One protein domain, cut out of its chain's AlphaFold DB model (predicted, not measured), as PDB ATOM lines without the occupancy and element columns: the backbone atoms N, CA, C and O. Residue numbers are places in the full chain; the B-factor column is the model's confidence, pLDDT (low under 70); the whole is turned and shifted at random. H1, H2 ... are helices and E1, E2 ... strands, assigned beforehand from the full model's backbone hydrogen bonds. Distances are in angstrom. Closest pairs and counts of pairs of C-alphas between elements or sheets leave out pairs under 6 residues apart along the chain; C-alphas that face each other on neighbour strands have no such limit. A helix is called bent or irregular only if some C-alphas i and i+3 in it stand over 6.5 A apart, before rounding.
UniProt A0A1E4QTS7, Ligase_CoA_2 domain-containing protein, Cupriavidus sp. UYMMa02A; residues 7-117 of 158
ATOM      1  N   THR A   7       5.398 -39.871  -8.532       97.50
ATOM      2  CA  THR A   7       4.421 -39.840  -9.629       97.50
ATOM      3  C   THR A   7       3.451 -38.667  -9.498       97.50
ATOM      4  O   THR A   7       3.220 -37.951 -10.472       97.50
ATOM      5  N   THR A   8       2.910 -38.431  -8.301       97.12
ATOM      6  CA  THR A   8       2.019 -37.291  -8.052       97.12
ATOM      7  C   THR A   8       2.764 -35.973  -8.189       97.12
ATOM      8  O   THR A   8       2.267 -35.066  -8.853       97.12
ATOM      9  N   GLN A   9       3.970 -35.864  -7.625       97.31
ATOM     10  CA  GLN A   9       4.779 -34.647  -7.733       97.31
ATOM     11  C   GLN A   9       5.125 -34.326  -9.195       97.31
ATOM     12  O   GLN A   9       5.000 -33.175  -9.605       97.31
ATOM     13  N   ALA A  10       5.449 -35.334 -10.012       97.25
ATOM     14  CA  ALA A  10       5.704 -35.165 -11.442       97.25
ATOM     15  C   ALA A  10       4.463 -34.673 -12.210       97.25
ATOM     16  O   ALA A  10       4.566 -33.766 -13.036       97.25
ATOM     17  N   ALA A  11       3.278 -35.218 -11.910       97.06
ATOM     18  CA  ALA A  11       2.023 -34.752 -12.505       97.06
ATOM     19  C   ALA A  11       1.711 -33.296 -12.117       97.06
ATOM     20  O   ALA A  11       1.309 -32.494 -12.961       97.06
ATOM     21  N   LEU A  12       1.942 -32.938 -10.850       96.94
ATOM     22  CA  LEU A  12       1.786 -31.576 -10.346       96.94
ATOM     23  C   LEU A  12       2.759 -30.599 -11.020       96.94
ATOM     24  O   LEU A  12       2.369 -29.489 -11.374       96.94
ATOM     25  N   GLN A  13       3.997 -31.019 -11.266       96.38
ATOM     26  CA  GLN A  13       5.029 -30.186 -11.886       96.38
ATOM     27  C   GLN A  13       4.736 -29.845 -13.353       96.38
ATOM     28  O   GLN A  13       5.213 -28.829 -13.853       96.38
ATOM     29  N   GLY A  14       3.905 -30.643 -14.029       95.62
ATOM     30  CA  GLY A  14       3.428 -30.343 -15.381       95.62
ATOM     31  C   GLY A  14       2.387 -29.218 -15.452       95.62
ATOM     32  O   GLY A  14       2.182 -28.657 -16.525       95.62
ATOM     33  N   VAL A  15       1.726 -28.883 -14.337       96.50
ATOM     34  CA  VAL A  15       0.599 -27.929 -14.313       96.50
ATOM     35  C   VAL A  15       0.768 -26.780 -13.320       96.50
ATOM     36  O   VAL A  15       0.038 -25.788 -13.406       96.50
ATOM     37  N   ILE A  16       1.692 -26.888 -12.366       94.44
ATOM     38  CA  ILE A  16       2.005 -25.842 -11.388       94.44
ATOM     39  C   ILE A  16       3.217 -25.038 -11.882       94.44
ATOM     40  O   ILE A  16       4.229 -25.634 -12.246       94.44
ATOM     41  N   PRO A  17       3.157 -23.689 -11.890       91.38
ATOM     42  CA  PRO A  17       4.301 -22.855 -12.241       91.38
ATOM     43  C   PRO A  17       5.525 -23.159 -11.372       91.38
ATOM     44  O   PRO A  17       5.385 -23.424 -10.184       91.38
ATOM     45  N   ASN A  18       6.734 -22.991 -11.915       90.88
ATOM     46  CA  ASN A  18       7.993 -23.270 -11.199       90.88
ATOM     47  C   ASN A  18       8.175 -22.502  -9.875       90.88
ATOM     48  O   ASN A  18       8.986 -22.902  -9.048       90.88
ATOM     49  N   ILE A  19       7.464 -21.386  -9.687       91.31
ATOM     50  CA  ILE A  19       7.479 -20.603  -8.440       91.31
ATOM     51  C   ILE A  19       6.550 -21.176  -7.352       91.31
ATOM     52  O   ILE A  19       6.556 -20.678  -6.228       91.31
ATOM     53  N   GLY A  20       5.728 -22.169  -7.695       92.00
ATOM     54  CA  GLY A  20       4.880 -22.919  -6.777       92.00
ATOM     55  C   GLY A  20       5.598 -24.118  -6.161       92.00
ATOM     56  O   GLY A  20       6.778 -24.368  -6.405       92.00
ATOM     57  N   ALA A  21       4.864 -24.885  -5.359       95.06
ATOM     58  CA  ALA A  21       5.371 -26.061  -4.662       95.06
ATOM     59  C   ALA A  21       4.531 -27.292  -5.014       95.06
ATOM     60  O   ALA A  21       3.307 -27.248  -4.937       95.06
ATOM     61  N   VAL A  22       5.195 -28.397  -5.365       96.25
ATOM     62  CA  VAL A  22       4.551 -29.682  -5.708       96.25
ATOM     63  C   VAL A  22       4.585 -30.707  -4.568       96.25
ATOM     64  O   VAL A  22       4.038 -31.794  -4.705       96.25
ATOM     65  N   HIS A  23       5.209 -30.363  -3.442       93.50
ATOM     66  CA  HIS A  23       5.216 -31.146  -2.203       93.50
ATOM     67  C   HIS A  23       4.142 -30.613  -1.250       93.50
ATOM     68  O   HIS A  23       3.573 -29.558  -1.498       93.50
ATOM     69  N   ASN A  24       3.835 -31.319  -0.164       91.25
ATOM     70  CA  ASN A  24       2.808 -30.883   0.782       91.25
ATOM     71  C   ASN A  24       3.385 -29.830   1.760       91.25
ATOM     72  O   ASN A  24       4.292 -30.166   2.523       91.25
ATOM     73  N   PRO A  25       2.864 -28.585   1.814       93.69
ATOM     74  CA  PRO A  25       1.634 -28.109   1.186       93.69
ATOM     75  C   PRO A  25       1.851 -27.692  -0.268       93.69
ATOM     76  O   PRO A  25       2.778 -26.944  -0.569       93.69
ATOM     77  N   ILE A  26       0.950 -28.134  -1.147       94.62
ATOM     78  CA  ILE A  26       1.027 -27.809  -2.573       94.62
ATOM     79  C   ILE A  26       0.689 -26.322  -2.723       94.62
ATOM     80  O   ILE A  26      -0.387 -25.908  -2.281       94.62
ATOM     81  N   ASP A  27       1.581 -25.538  -3.333       93.62
ATOM     82  CA  ASP A  27       1.381 -24.107  -3.594       93.62
ATOM     83  C   ASP A  27       1.075 -23.873  -5.068       93.62
ATOM     84  O   ASP A  27       1.953 -23.966  -5.928       93.62
ATOM     85  N   LEU A  28      -0.188 -23.555  -5.346       91.81
ATOM     86  CA  LEU A  28      -0.664 -23.276  -6.699       91.81
ATOM     87  C   LEU A  28      -0.315 -21.864  -7.180       91.81
ATOM     88  O   LEU A  28      -0.504 -21.580  -8.359       91.81
ATOM     89  N   THR A  29       0.230 -20.995  -6.318       89.75
ATOM     90  CA  THR A  29       0.544 -19.581  -6.590       89.75
ATOM     91  C   THR A  29      -0.700 -18.692  -6.765       89.75
ATOM     92  O   THR A  29      -1.840 -19.154  -6.878       89.75
ATOM     93  N   ALA A  30      -0.505 -17.371  -6.750       86.75
ATOM     94  CA  ALA A  30      -1.590 -16.408  -6.932       86.75
ATOM     95  C   ALA A  30      -2.178 -16.456  -8.357       86.75
ATOM     96  O   ALA A  30      -1.459 -16.585  -9.341       86.75
ATOM     97  N   GLY A  31      -3.501 -16.300  -8.481       84.75
ATOM     98  CA  GLY A  31      -4.189 -16.266  -9.782       84.75
ATOM     99  C   GLY A  31      -4.448 -17.638 -10.422       84.75
ATOM    100  O   GLY A  31      -5.074 -17.714 -11.483       84.75
ATOM    101  N   TYR A  32      -4.038 -18.727  -9.767       91.38
ATOM    102  CA  TYR A  32      -4.275 -20.084 -10.261       91.38
ATOM    103  C   TYR A  32      -5.759 -20.449 -10.317       91.38
ATOM    104  O   TYR A  32      -6.213 -21.113 -11.243       91.38
ATOM    105  N   PHE A  33      -6.551 -19.941  -9.372       90.94
ATOM    106  CA  PHE A  33      -8.007 -19.991  -9.449       90.94
ATOM    107  C   PHE A  33      -8.511 -18.980 -10.488       90.94
ATOM    108  O   PHE A  33      -8.889 -17.857 -10.158       90.94
ATOM    109  N   SER A  34      -8.480 -19.360 -11.763       92.69
ATOM    110  CA  SER A  34      -8.968 -18.553 -12.884       92.69
ATOM    111  C   SER A  34      -9.456 -19.438 -14.029       92.69
ATOM    112  O   SER A  34      -9.084 -20.604 -14.131       92.69
ATOM    113  N   ALA A  35     -10.296 -18.883 -14.909       91.56
ATOM    114  CA  ALA A  35     -10.873 -19.639 -16.022       91.56
ATOM    115  C   ALA A  35      -9.797 -20.225 -16.956       91.56
ATOM    116  O   ALA A  35      -9.921 -21.370 -17.377       91.56
ATOM    117  N   GLY A  36      -8.716 -19.475 -17.210       93.44
ATOM    118  CA  GLY A  36      -7.595 -19.929 -18.041       93.44
ATOM    119  C   GLY A  36      -6.800 -21.095 -17.442       93.44
ATOM    120  O   GLY A  36      -6.176 -21.842 -18.183       93.44
ATOM    121  N   ASN A  37      -6.870 -21.293 -16.122       94.25
ATOM    122  CA  ASN A  37      -6.182 -22.371 -15.410       94.25
ATOM    123  C   ASN A  37      -7.126 -23.496 -14.960       94.25
ATOM    124  O   ASN A  37      -6.713 -24.365 -14.196       94.25
ATOM    125  N   ARG A  38      -8.382 -23.522 -15.428       94.69
ATOM    126  CA  ARG A  38      -9.373 -24.532 -15.016       94.69
ATOM    127  C   ARG A  38      -8.869 -25.967 -15.203       94.69
ATOM    128  O   ARG A  38      -8.895 -26.739 -14.253       94.69
ATOM    129  N   ALA A  39      -8.387 -26.305 -16.400       95.44
ATOM    130  CA  ALA A  39      -7.904 -27.655 -16.705       95.44
ATOM    131  C   ALA A  39      -6.684 -28.043 -15.848       95.44
ATOM    132  O   ALA A  39      -6.566 -29.181 -15.388       95.44
ATOM    133  N   ASN A  40      -5.807 -27.075 -15.575       95.62
ATOM    134  CA  ASN A  40      -4.645 -27.261 -14.710       95.62
ATOM    135  C   ASN A  40      -5.068 -27.495 -13.250       95.62
ATOM    136  O   ASN A  40      -4.563 -28.411 -12.608       95.62
ATOM    137  N   LEU A  41      -6.060 -26.748 -12.751       94.88
ATOM    138  CA  LEU A  41      -6.647 -26.955 -11.424       94.88
ATOM    139  C   LEU A  41      -7.309 -28.327 -11.291       94.88
ATOM    140  O   LEU A  41      -7.072 -29.021 -10.304       94.88
ATOM    141  N   GLU A  42      -8.107 -28.734 -12.277       94.69
ATOM    142  CA  GLU A  42      -8.710 -30.069 -12.313       94.69
ATOM    143  C   GLU A  42      -7.641 -31.162 -12.274       94.69
ATOM    144  O   GLU A  42      -7.754 -32.108 -11.495       94.69
ATOM    145  N   THR A  43      -6.576 -31.005 -13.061       95.88
ATOM    146  CA  THR A  43      -5.454 -31.948 -13.099       95.88
ATOM    147  C   THR A  43      -4.732 -32.012 -11.754       95.88
ATOM    148  O   THR A  43      -4.520 -33.105 -11.232       95.88
ATOM    149  N   ALA A  44      -4.420 -30.863 -11.147       96.31
ATOM    150  CA  ALA A  44      -3.719 -30.799  -9.868       96.31
ATOM    151  C   ALA A  44      -4.524 -31.448  -8.728       96.31
ATOM    152  O   ALA A  44      -3.999 -32.258  -7.958       96.31
ATOM    153  N   VAL A  45      -5.820 -31.138  -8.640       95.06
ATOM    154  CA  VAL A  45      -6.708 -31.711  -7.618       95.06
ATOM    155  C   VAL A  45      -6.894 -33.209  -7.848       95.06
ATOM    156  O   VAL A  45      -6.812 -33.980  -6.895       95.06
ATOM    157  N   ARG A  46      -7.075 -33.646  -9.101       95.44
ATOM    158  CA  ARG A  46      -7.226 -35.067  -9.443       95.44
ATOM    159  C   ARG A  46      -5.968 -35.872  -9.134       95.44
ATOM    160  O   ARG A  46      -6.090 -36.938  -8.544       95.44
ATOM    161  N   ALA A  47      -4.785 -35.363  -9.481       96.62
ATOM    162  CA  ALA A  47      -3.514 -36.004  -9.151       96.62
ATOM    163  C   ALA A  47      -3.358 -36.161  -7.632       96.62
ATOM    164  O   ALA A  47      -3.045 -37.243  -7.147       96.62
ATOM    165  N   THR A  48      -3.687 -35.110  -6.875       95.94
ATOM    166  CA  THR A  48      -3.642 -35.148  -5.407       95.94
ATOM    167  C   THR A  48      -4.641 -36.160  -4.833       95.94
ATOM    168  O   THR A  48      -4.301 -36.923  -3.940       95.94
ATOM    169  N   LEU A  49      -5.875 -36.216  -5.345       94.12
ATOM    170  CA  LEU A  49      -6.874 -37.197  -4.902       94.12
ATOM    171  C   LEU A  49      -6.493 -38.635  -5.278       94.12
ATOM    172  O   LEU A  49      -6.831 -39.561  -4.546       94.12
ATOM    173  N   ALA A  50      -5.805 -38.843  -6.399       95.44
ATOM    174  CA  ALA A  50      -5.373 -40.165  -6.843       95.44
ATOM    175  C   ALA A  50      -4.177 -40.711  -6.045       95.44
ATOM    176  O   ALA A  50      -3.976 -41.923  -6.015       95.44
ATOM    177  N   ASP A  51      -3.409 -39.847  -5.377       95.62
ATOM    178  CA  ASP A  51      -2.231 -40.263  -4.620       95.62
ATOM    179  C   ASP A  51      -2.613 -41.196  -3.445       95.62
ATOM    180  O   ASP A  51      -3.525 -40.882  -2.663       95.62
ATOM    181  N   PRO A  52      -1.953 -42.361  -3.304       94.19
ATOM    182  CA  PRO A  52      -2.298 -43.360  -2.293       94.19
ATOM    183  C   PRO A  52      -2.023 -42.902  -0.853       94.19
ATOM    184  O   PRO A  52      -2.635 -43.437   0.066       94.19
ATOM    185  N   ASN A  53      -1.160 -41.905  -0.647       93.06
ATOM    186  CA  ASN A  53      -0.826 -41.362   0.673       93.06
ATOM    187  C   ASN A  53      -1.795 -40.250   1.120       93.06
ATOM    188  O   ASN A  53      -1.655 -39.704   2.218       93.06
ATOM    189  N   VAL A  54      -2.758 -39.884   0.266       92.00
ATOM    190  CA  VAL A  54      -3.719 -38.804   0.503       92.00
ATOM    191  C   VAL A  54      -5.063 -39.386   0.919       92.00
ATOM    192  O   VAL A  54      -5.737 -40.024   0.114       92.00
ATOM    193  N   ASP A  55      -5.505 -39.093   2.143       90.62
ATOM    194  CA  ASP A  55      -6.833 -39.494   2.637       90.62
ATOM    195  C   ASP A  55      -7.887 -38.389   2.491       90.62
ATOM    196  O   ASP A  55      -9.087 -38.655   2.546       90.62
ATOM    197  N   ALA A  56      -7.447 -37.137   2.367       87.62
ATOM    198  CA  ALA A  56      -8.294 -35.954   2.270       87.62
ATOM    199  C   ALA A  56      -7.530 -34.798   1.616       87.62
ATOM    200  O   ALA A  56      -6.317 -34.666   1.807       87.62
ATOM    201  N   VAL A  57      -8.254 -33.922   0.918       90.44
ATOM    202  CA  VAL A  57      -7.700 -32.701   0.320       90.44
ATOM    203  C   VAL A  57      -8.289 -31.478   1.009       90.44
ATOM    204  O   VAL A  57      -9.485 -31.213   0.942       90.44
ATOM    205  N   CYS A  58      -7.430 -30.710   1.665       90.31
ATOM    206  CA  CYS A  58      -7.789 -29.477   2.350       90.31
ATOM    207  C   CYS A  58      -7.386 -28.274   1.452       90.31
ATOM    208  O   CYS A  58      -6.194 -28.003   1.342       90.31
ATOM    209  N   VAL A  59      -8.327 -27.547   0.825       90.31
ATOM    210  CA  VAL A  59      -8.065 -26.444  -0.134       90.31
ATOM    211  C   VAL A  59      -8.242 -25.053   0.482       90.31
ATOM    212  O   VAL A  59      -9.332 -24.701   0.933       90.31
ATOM    213  N   ASN A  60      -7.198 -24.220   0.417       90.31
ATOM    214  CA  ASN A  60      -7.261 -22.801   0.775       90.31
ATOM    215  C   ASN A  60      -7.546 -21.908  -0.440       90.31
ATOM    216  O   ASN A  60      -6.665 -21.707  -1.279       90.31
ATOM    217  N   ILE A  61      -8.713 -21.267  -0.477       86.56
ATOM    218  CA  ILE A  61      -8.983 -20.158  -1.399       86.56
ATOM    219  C   ILE A  61      -8.544 -18.859  -0.715       86.56
ATOM    220  O   ILE A  61      -9.311 -18.216   0.014       86.56
ATOM    221  N   ALA A  62      -7.285 -18.477  -0.931       77.56
ATOM    222  CA  ALA A  62      -6.719 -17.228  -0.432       77.56
ATOM    223  C   ALA A  62      -6.522 -16.221  -1.566       77.56
ATOM    224  O   ALA A  62      -6.159 -16.579  -2.685       77.56
ATOM    225  N   THR A  63      -6.748 -14.938  -1.277       74.06
ATOM    226  CA  THR A  63      -6.466 -13.807  -2.192       74.06
ATOM    227  C   THR A  63      -7.135 -13.872  -3.570       74.06
ATOM    228  O   THR A  63      -6.755 -13.156  -4.490       74.06
ATOM    229  N   THR A  64      -8.156 -14.712  -3.721       80.00
ATOM    230  CA  THR A  64      -8.857 -14.910  -4.988       80.00
ATOM    231  C   THR A  64     -10.010 -13.913  -5.105       80.00
ATOM    232  O   THR A  64     -10.746 -13.692  -4.143       80.00
ATOM    233  N   GLY A  65     -10.166 -13.297  -6.279       88.50
ATOM    234  CA  GLY A  65     -11.333 -12.468  -6.583       88.50
ATOM    235  C   GLY A  65     -12.598 -13.302  -6.811       88.50
ATOM    236  O   GLY A  65     -12.565 -14.535  -6.813       88.50
ATOM    237  N   LYS A  66     -13.721 -12.628  -7.055       93.00
ATOM    238  CA  LYS A  66     -15.032 -13.255  -7.250       93.00
ATOM    239  C   LYS A  66     -15.019 -14.322  -8.345       93.00
ATOM    240  O   LYS A  66     -15.402 -15.460  -8.100       93.00
ATOM    241  N   ALA A  67     -14.506 -13.970  -9.524       93.25
ATOM    242  CA  ALA A  67     -14.443 -14.879 -10.668       93.25
ATOM    243  C   ALA A  67     -13.609 -16.136 -10.374       93.25
ATOM    244  O   ALA A  67     -14.020 -17.246 -10.692       93.25
ATOM    245  N   GLY A  68     -12.462 -15.977  -9.713       92.88
ATOM    246  CA  GLY A  68     -11.626 -17.118  -9.353       92.88
ATOM    247  C   GLY A  68     -12.260 -18.010  -8.287       92.88
ATOM    248  O   GLY A  68     -12.178 -19.230  -8.378       92.88
ATOM    249  N   SER A  69     -12.952 -17.411  -7.312       92.44
ATOM    250  CA  SER A  69     -13.665 -18.160  -6.271       92.44
ATOM    251  C   SER A  69     -14.793 -19.000  -6.876       92.44
ATOM    252  O   SER A  69     -14.988 -20.141  -6.466       92.44
ATOM    253  N   LEU A  70     -15.490 -18.471  -7.886       93.25
ATOM    254  CA  LEU A  70     -16.499 -19.210  -8.648       93.25
ATOM    255  C   LEU A  70     -15.901 -20.375  -9.435       93.25
ATOM    256  O   LEU A  70     -16.398 -21.492  -9.327       93.25
ATOM    257  N   VAL A  71     -14.797 -20.151 -10.153       94.06
ATOM    258  CA  VAL A  71     -14.093 -21.233 -10.863       94.06
ATOM    259  C   VAL A  71     -13.665 -22.333  -9.890       94.06
ATOM    260  O   VAL A  71     -13.879 -23.511 -10.167       94.06
ATOM    261  N   ALA A  72     -13.114 -21.958  -8.731       92.44
ATOM    262  CA  ALA A  72     -12.748 -22.911  -7.691       92.44
ATOM    263  C   ALA A  72     -13.965 -23.712  -7.209       92.44
ATOM    264  O   ALA A  72     -13.880 -24.931  -7.110       92.44
ATOM    265  N   ALA A  73     -15.103 -23.058  -6.955       92.88
ATOM    266  CA  ALA A  73     -16.312 -23.742  -6.504       92.88
ATOM    267  C   ALA A  73     -16.902 -24.695  -7.535       92.88
ATOM    268  O   ALA A  73     -17.319 -25.798  -7.188       92.88
ATOM    269  N   GLU A  74     -16.897 -24.308  -8.805       92.38
ATOM    270  CA  GLU A  74     -17.382 -25.169  -9.871       92.38
ATOM    271  C   GLU A  74     -16.508 -26.413 -10.036       92.38
ATOM    272  O   GLU A  74     -17.048 -27.516 -10.092       92.38
ATOM    273  N   VAL A  75     -15.182 -26.244 -10.075       93.06
ATOM    274  CA  VAL A  75     -14.228 -27.350 -10.241       93.06
ATOM    275  C   VAL A  75     -14.226 -28.266  -9.023       93.06
ATOM    276  O   VAL A  75     -14.408 -29.473  -9.149       93.06
ATOM    277  N   LEU A  76     -14.033 -27.706  -7.829       92.50
ATOM    278  CA  LEU A  76     -13.923 -28.494  -6.603       92.50
ATOM    279  C   LEU A  76     -15.260 -29.144  -6.240       92.50
ATOM    280  O   LEU A  76     -15.266 -30.292  -5.807       92.50
ATOM    281  N   GLY A  77     -16.381 -28.451  -6.464       90.88
ATOM    282  CA  GLY A  77     -17.718 -29.009  -6.272       90.88
ATOM    283  C   GLY A  77     -18.024 -30.152  -7.242       90.88
ATOM    284  O   GLY A  77     -18.634 -31.134  -6.841       90.88
ATOM    285  N   GLU A  78     -17.565 -30.069  -8.496       89.44
ATOM    286  CA  GLU A  78     -17.671 -31.187  -9.443       89.44
ATOM    287  C   GLU A  78     -16.828 -32.385  -8.990       89.44
ATOM    288  O   GLU A  78     -17.317 -33.512  -8.926       89.44
ATOM    289  N   MET A  79     -15.567 -32.138  -8.625       89.38
ATOM    290  CA  MET A  79     -14.645 -33.194  -8.209       89.38
ATOM    291  C   MET A  79     -15.112 -33.906  -6.945       89.38
ATOM    292  O   MET A  79     -15.024 -35.133  -6.901       89.38
ATOM    293  N   ALA A  80     -15.666 -33.175  -5.974       89.06
ATOM    294  CA  ALA A  80     -16.185 -33.735  -4.728       89.06
ATOM    295  C   ALA A  80     -17.274 -34.798  -4.962       89.06
ATOM    296  O   ALA A  80     -17.296 -35.810  -4.269       89.06
ATOM    297  N   ARG A  81     -18.106 -34.647  -6.005       86.31
ATOM    298  CA  ARG A  81     -19.111 -35.661  -6.383       86.31
ATOM    299  C   ARG A  81     -18.519 -36.920  -7.015       86.31
ATOM    300  O   ARG A  81     -19.176 -37.954  -7.044       86.31
ATOM    301  N   SER A  82     -17.316 -36.815  -7.573       85.31
ATOM    302  CA  SER A  82     -16.663 -37.883  -8.340       85.31
ATOM    303  C   SER A  82     -15.642 -38.692  -7.536       85.31
ATOM    304  O   SER A  82     -15.049 -39.628  -8.068       85.31
ATOM    305  N   THR A  83     -15.401 -38.332  -6.273       86.88
ATOM    306  CA  THR A  83     -14.391 -38.964  -5.421       86.88
ATOM    307  C   THR A  83     -14.981 -39.410  -4.087       86.88
ATOM    308  O   THR A  83     -15.907 -38.804  -3.558       86.88
ATOM    309  N   GLU A  84     -14.410 -40.463  -3.510       86.81
ATOM    310  CA  GLU A  84     -14.739 -40.902  -2.149       86.81
ATOM    311  C   GLU A  84     -13.911 -40.170  -1.083       86.81
ATOM    312  O   GLU A  84     -14.285 -40.144   0.095       86.81
ATOM    313  N   LYS A  85     -12.786 -39.560  -1.482       85.75
ATOM    314  CA  LYS A  85     -11.894 -38.842  -0.569       85.75
ATOM    315  C   LYS A  85     -12.446 -37.438  -0.298       85.75
ATOM    316  O   LYS A  85     -12.694 -36.691  -1.240       85.75
ATOM    317  N   PRO A  86     -12.622 -37.029   0.969       88.62
ATOM    318  CA  PRO A  86     -13.208 -35.735   1.289       88.62
ATOM    319  C   PRO A  86     -12.352 -34.567   0.782       88.62
ATOM    320  O   PRO A  86     -11.133 -34.532   0.979       88.62
ATOM    321  N   ILE A  87     -13.029 -33.573   0.201       88.50
ATOM    322  CA  ILE A  87     -12.466 -32.264  -0.135       88.50
ATOM    323  C   ILE A  87     -13.037 -31.240   0.847       88.50
ATOM    324  O   ILE A  87     -14.246 -31.032   0.910       88.50
ATOM    325  N   VAL A  88     -12.166 -30.586   1.613       88.75
ATOM    326  CA  VAL A  88     -12.540 -29.531   2.560       88.75
ATOM    327  C   VAL A  88     -12.030 -28.206   2.032       88.75
ATOM    328  O   VAL A  88     -10.827 -28.035   1.853       88.75
ATOM    329  N   VAL A  89     -12.927 -27.250   1.817       87.56
ATOM    330  CA  VAL A  89     -12.559 -25.915   1.338       87.56
ATOM    331  C   VAL A  89     -12.615 -24.932   2.497       87.56
ATOM    332  O   VAL A  89     -13.562 -24.913   3.274       87.56
ATOM    333  N   PHE A  90     -11.601 -24.085   2.610       86.44
ATOM    334  CA  PHE A  90     -11.594 -22.944   3.515       86.44
ATOM    335  C   PHE A  90     -11.168 -21.700   2.743       86.44
ATOM    336  O   PHE A  90     -10.385 -21.769   1.796       86.44
ATOM    337  N   SER A  91     -11.704 -20.542   3.127       84.81
ATOM    338  CA  SER A  91     -11.401 -19.287   2.446       84.81
ATOM    339  C   SER A  91     -11.037 -18.183   3.421       84.81
ATOM    340  O   SER A  91     -11.685 -17.975   4.446       84.81
ATOM    341  N   SER A  92      -9.999 -17.441   3.050       85.12
ATOM    342  CA  SER A  92      -9.615 -16.178   3.683       85.12
ATOM    343  C   SER A  92      -9.992 -14.961   2.825       85.12
ATOM    344  O   SER A  92      -9.695 -13.820   3.201       85.12
ATOM    345  N   ALA A  93     -10.666 -15.161   1.690       85.38
ATOM    346  CA  ALA A  93     -11.174 -14.068   0.871       85.38
ATOM    347  C   ALA A  93     -12.306 -13.309   1.604       85.38
ATOM    348  O   ALA A  93     -12.969 -13.867   2.485       85.38
ATOM    349  N   PRO A  94     -12.524 -12.014   1.309       87.44
ATOM    350  CA  PRO A  94     -13.686 -11.286   1.813       87.44
ATOM    351  C   PRO A  94     -15.003 -11.964   1.413       87.44
ATOM    352  O   PRO A  94     -15.101 -12.539   0.329       87.44
ATOM    353  N   ALA A  95     -16.041 -11.833   2.244       86.75
ATOM    354  CA  ALA A  95     -17.361 -12.412   1.974       86.75
ATOM    355  C   ALA A  95     -17.935 -11.972   0.613       86.75
ATOM    356  O   ALA A  95     -18.523 -12.781  -0.098       86.75
ATOM    357  N   SER A  96     -17.681 -10.724   0.201       89.06
ATOM    358  CA  SER A  96     -18.084 -10.191  -1.108       89.06
ATOM    359  C   SER A  96     -17.436 -10.896  -2.306       89.06
ATOM    360  O   SER A  96     -17.958 -10.812  -3.413       89.06
ATOM    361  N   GLN A  97     -16.314 -11.593  -2.102       89.56
ATOM    362  CA  GLN A  97     -15.601 -12.330  -3.147       89.56
ATOM    363  C   GLN A  97     -15.960 -13.821  -3.147       89.56
ATOM    364  O   GLN A  97     -15.982 -14.438  -4.204       89.56
ATOM    365  N   VAL A  98     -16.268 -14.403  -1.982       90.00
ATOM    366  CA  VAL A  98     -16.520 -15.850  -1.852       90.00
ATOM    367  C   VAL A  98     -18.004 -16.217  -1.742       90.00
ATOM    368  O   VAL A  98     -18.349 -17.374  -1.931       90.00
ATOM    369  N   GLY A  99     -18.905 -15.266  -1.474       89.12
ATOM    370  CA  GLY A  99     -20.314 -15.559  -1.175       89.12
ATOM    371  C   GLY A  99     -21.023 -16.407  -2.235       89.12
ATOM    372  O   GLY A  99     -21.656 -17.402  -1.900       89.12
ATOM    373  N   GLU A 100     -20.860 -16.075  -3.515       90.94
ATOM    374  CA  GLU A 100     -21.471 -16.843  -4.610       90.94
ATOM    375  C   GLU A 100     -20.858 -18.247  -4.745       90.94
ATOM    376  O   GLU A 100     -21.570 -19.228  -4.941       90.94
ATOM    377  N   ALA A 101     -19.544 -18.362  -4.535       90.88
ATOM    378  CA  ALA A 101     -18.837 -19.637  -4.509       90.88
ATOM    379  C   ALA A 101     -19.344 -20.551  -3.378       90.88
ATOM    380  O   ALA A 101     -19.516 -21.749  -3.590       90.88
ATOM    381  N   LEU A 102     -19.655 -19.994  -2.199       87.94
ATOM    382  CA  LEU A 102     -20.261 -20.745  -1.091       87.94
ATOM    383  C   LEU A 102     -21.636 -21.312  -1.465       87.94
ATOM    384  O   LEU A 102     -21.920 -22.463  -1.139       87.94
ATOM    385  N   THR A 103     -22.465 -20.549  -2.183       88.88
ATOM    386  CA  THR A 103     -23.755 -21.039  -2.695       88.88
ATOM    387  C   THR A 103     -23.567 -22.188  -3.688       88.88
ATOM    388  O   THR A 103     -24.290 -23.184  -3.634       88.88
ATOM    389  N   VAL A 104     -22.569 -22.097  -4.574       89.56
ATOM    390  CA  VAL A 104     -22.233 -23.187  -5.508       89.56
ATOM    391  C   VAL A 104     -21.777 -24.439  -4.754       89.56
ATOM    392  O   VAL A 104     -22.242 -25.531  -5.068       89.56
ATOM    393  N   PHE A 105     -20.937 -24.305  -3.724       85.50
ATOM    394  CA  PHE A 105     -20.538 -25.446  -2.894       85.50
ATOM    395  C   PHE A 105     -21.740 -26.110  -2.215       85.50
ATOM    396  O   PHE A 105     -21.924 -27.317  -2.349       85.50
ATOM    397  N   ALA A 106     -22.597 -25.319  -1.563       81.31
ATOM    398  CA  ALA A 106     -23.761 -25.822  -0.834       81.31
ATOM    399  C   ALA A 106     -24.785 -26.546  -1.727       81.31
ATOM    400  O   ALA A 106     -25.490 -27.436  -1.258       81.31
ATOM    401  N   THR A 107     -24.884 -26.171  -3.005       79.12
ATOM    402  CA  THR A 107     -25.829 -26.779  -3.958       79.12
ATOM    403  C   THR A 107     -25.275 -28.014  -4.663       79.12
ATOM    404  O   THR A 107     -26.058 -28.850  -5.112       79.12
ATOM    405  N   ARG A 108     -23.947 -28.144  -4.787       73.06
ATOM    406  CA  ARG A 108     -23.313 -29.228  -5.555       73.06
ATOM    407  C   ARG A 108     -22.920 -30.436  -4.718       73.06
ATOM    408  O   ARG A 108     -22.921 -31.533  -5.266       73.06
ATOM    409  N   ASP A 109     -22.614 -30.266  -3.436       61.00
ATOM    410  CA  ASP A 109     -22.308 -31.385  -2.546       61.00
ATOM    411  C   ASP A 109     -22.584 -31.013  -1.082       61.00
ATOM    412  O   ASP A 109     -21.951 -30.121  -0.519       61.00
ATOM    413  N   SER A 110     -23.507 -31.726  -0.434       50.72
ATOM    414  CA  SER A 110     -23.826 -31.550   0.989       50.72
ATOM    415  C   SER A 110     -22.719 -32.050   1.929       50.72
ATOM    416  O   SER A 110     -22.762 -31.768   3.127       50.72
ATOM    417  N   ARG A 111     -21.718 -32.775   1.407       53.94
ATOM    418  CA  ARG A 111     -20.540 -33.270   2.142       53.94
ATOM    419  C   ARG A 111     -19.340 -32.334   2.043       53.94
ATOM    420  O   ARG A 111     -18.451 -32.427   2.893       53.94
ATOM    421  N   ALA A 112     -19.318 -31.425   1.064       51.19
ATOM    422  CA  ALA A 112     -18.331 -30.357   0.960       51.19
ATOM    423  C   ALA A 112     -18.591 -29.319   2.064       51.19
ATOM    424  O   ALA A 112     -19.129 -28.235   1.846       51.19
ATOM    425  N   ALA A 113     -18.239 -29.674   3.299       49.03
ATOM    426  CA  ALA A 113     -18.295 -28.754   4.415       49.03
ATOM    427  C   ALA A 113     -17.278 -27.637   4.161       49.03
ATOM    428  O   ALA A 113     -16.069 -27.876   4.113       49.03
ATOM    429  N   VAL A 114     -17.773 -26.410   4.005       47.06
ATOM    430  CA  VAL A 114     -16.953 -25.201   4.026       47.06
ATOM    431  C   VAL A 114     -17.012 -24.635   5.444       47.06
ATOM    432  O   VAL A 114     -17.909 -23.842   5.740       47.06
ATOM    433  N   PRO A 115     -16.122 -25.025   6.379       44.53
ATOM    434  CA  PRO A 115     -16.061 -24.366   7.671       44.53
ATOM    435  C   PRO A 115     -15.485 -22.960   7.468       44.53
ATOM    436  O   PRO A 115     -14.275 -22.741   7.468       44.53
ATOM    437  N   PHE A 116     -16.367 -21.980   7.284       37.53
ATOM    438  CA  PHE A 116     -16.018 -20.575   7.414       37.53
ATOM    439  C   PHE A 116     -16.262 -20.131   8.858       37.53
ATOM    440  O   PHE A 116     -17.401 -19.999   9.295       37.53
ATOM    441  N   ALA A 117     -15.186 -19.853   9.593       31.36
ATOM    442  CA  ALA A 117     -15.243 -19.141  10.864       31.36
ATOM    443  C   ALA A 117     -14.292 -17.941  10.808       31.36
ATOM    444  O   ALA A 117     -13.142 -18.008  11.236       31.36
TER     445      ALA A 117
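Overview. This is residues 7 to 117 of the 158 residues of the protein "Ligase_CoA_2 domain-containing protein" of Cupriavidus sp. UYMMa02A (UniProt A0A1E4QTS7). Four helices, H1, H2, H3 and H4, stand side by side in a curved row behind a small sheet of two strands, E1 and E2, with H3 and the later part of H2 over one face of the sheet. H1 is at one end of the row and H4 at the other, and part of the long link 14 to 34 runs beside E1, while the tail 109 to 117 turns back beside E2. The printed part has 111 residues, with elements in the order H1, H2, E1, H3, E2, H4; the sheet, E1 next to E2, is parallel, and the class is mostly helix. The whole is compact, with a radius of gyration of the C-alphas of 13.0 A, and rounded, spanning 36 by 29 by 23 A.

Arrangement. H1, residues 7 to 13, and H2, residues 35 to 50, form a helical hairpin: they touch at a shallow tilt of 18 degrees, opposite ways, with H2 using residues 43 to 48 alone. Their closest C-alphas are those of Leu 12 and Ala 44, 5.6 A apart. E1, residues 56 to 61, comes closest to H2 at the C-alphas of Val 57 and Leu 49, 6.9 A apart. H3, residues 66 to 82, touches H2, closest at the C-alphas of Val 71 and Ala 35, 6.3 A; they run the same way at a shallow tilt of 34 degrees, only just short of steep. E2, residues 87 to 91, is the parallel neighbour of E1 at 22 degrees, with N 59 and O 88 at 2.7 A and N 88 and O 57 at 2.8 A, within hydrogen-bond range. E1, H3 and E2 form a strand-helix-strand unit, two parallel neighbour strands joined through a helix, with a right-handed crossover. The closest C-alphas of H3 and E2 are those of Ala 80 and Ile 87, 6.1 A apart. H4, residues 95 to 108, touches H3 at a shallow tilt of 21 degrees, the same way; the closest C-alphas are those of Gln 97 and Lys 66, 4.2 A. H1 and H3 are apart, as are H2 and H4. Every O i to N i+4 pair is within hydrogen-bond range in H1; the counts are 10 of 12 in H2, 11 of 13 in H3 and 8 of 10 in H4.

Along the chain. H1 begins at C-alpha 7, (4.421, -39.840, -9.629), and measures 9.9 A. H2 measures 23.1 A and is irregular, with C-alphas 36 and 39 7.8 A apart. E1 measures 16.2 A, H3 24.7 A from C-alpha 66 at (-15.032, -13.255, -7.250), and E2 13.3 A. H4 measures 19.4 A, is irregular, with C-alphas 97 and 100 7.5 A apart, and ends at C-alpha 108, (-23.313, -29.228, -5.555).

Size, cuts and confidence. The two C-alphas farthest apart are those of Thr 7 and Ser 96, 38.2 A. The printed part has no cut. The link from H1 to H2, 21 residues, is long; the other links are tight. Mean pLDDT of the printed part is 87.3, and residues 109 to 117 are under 70.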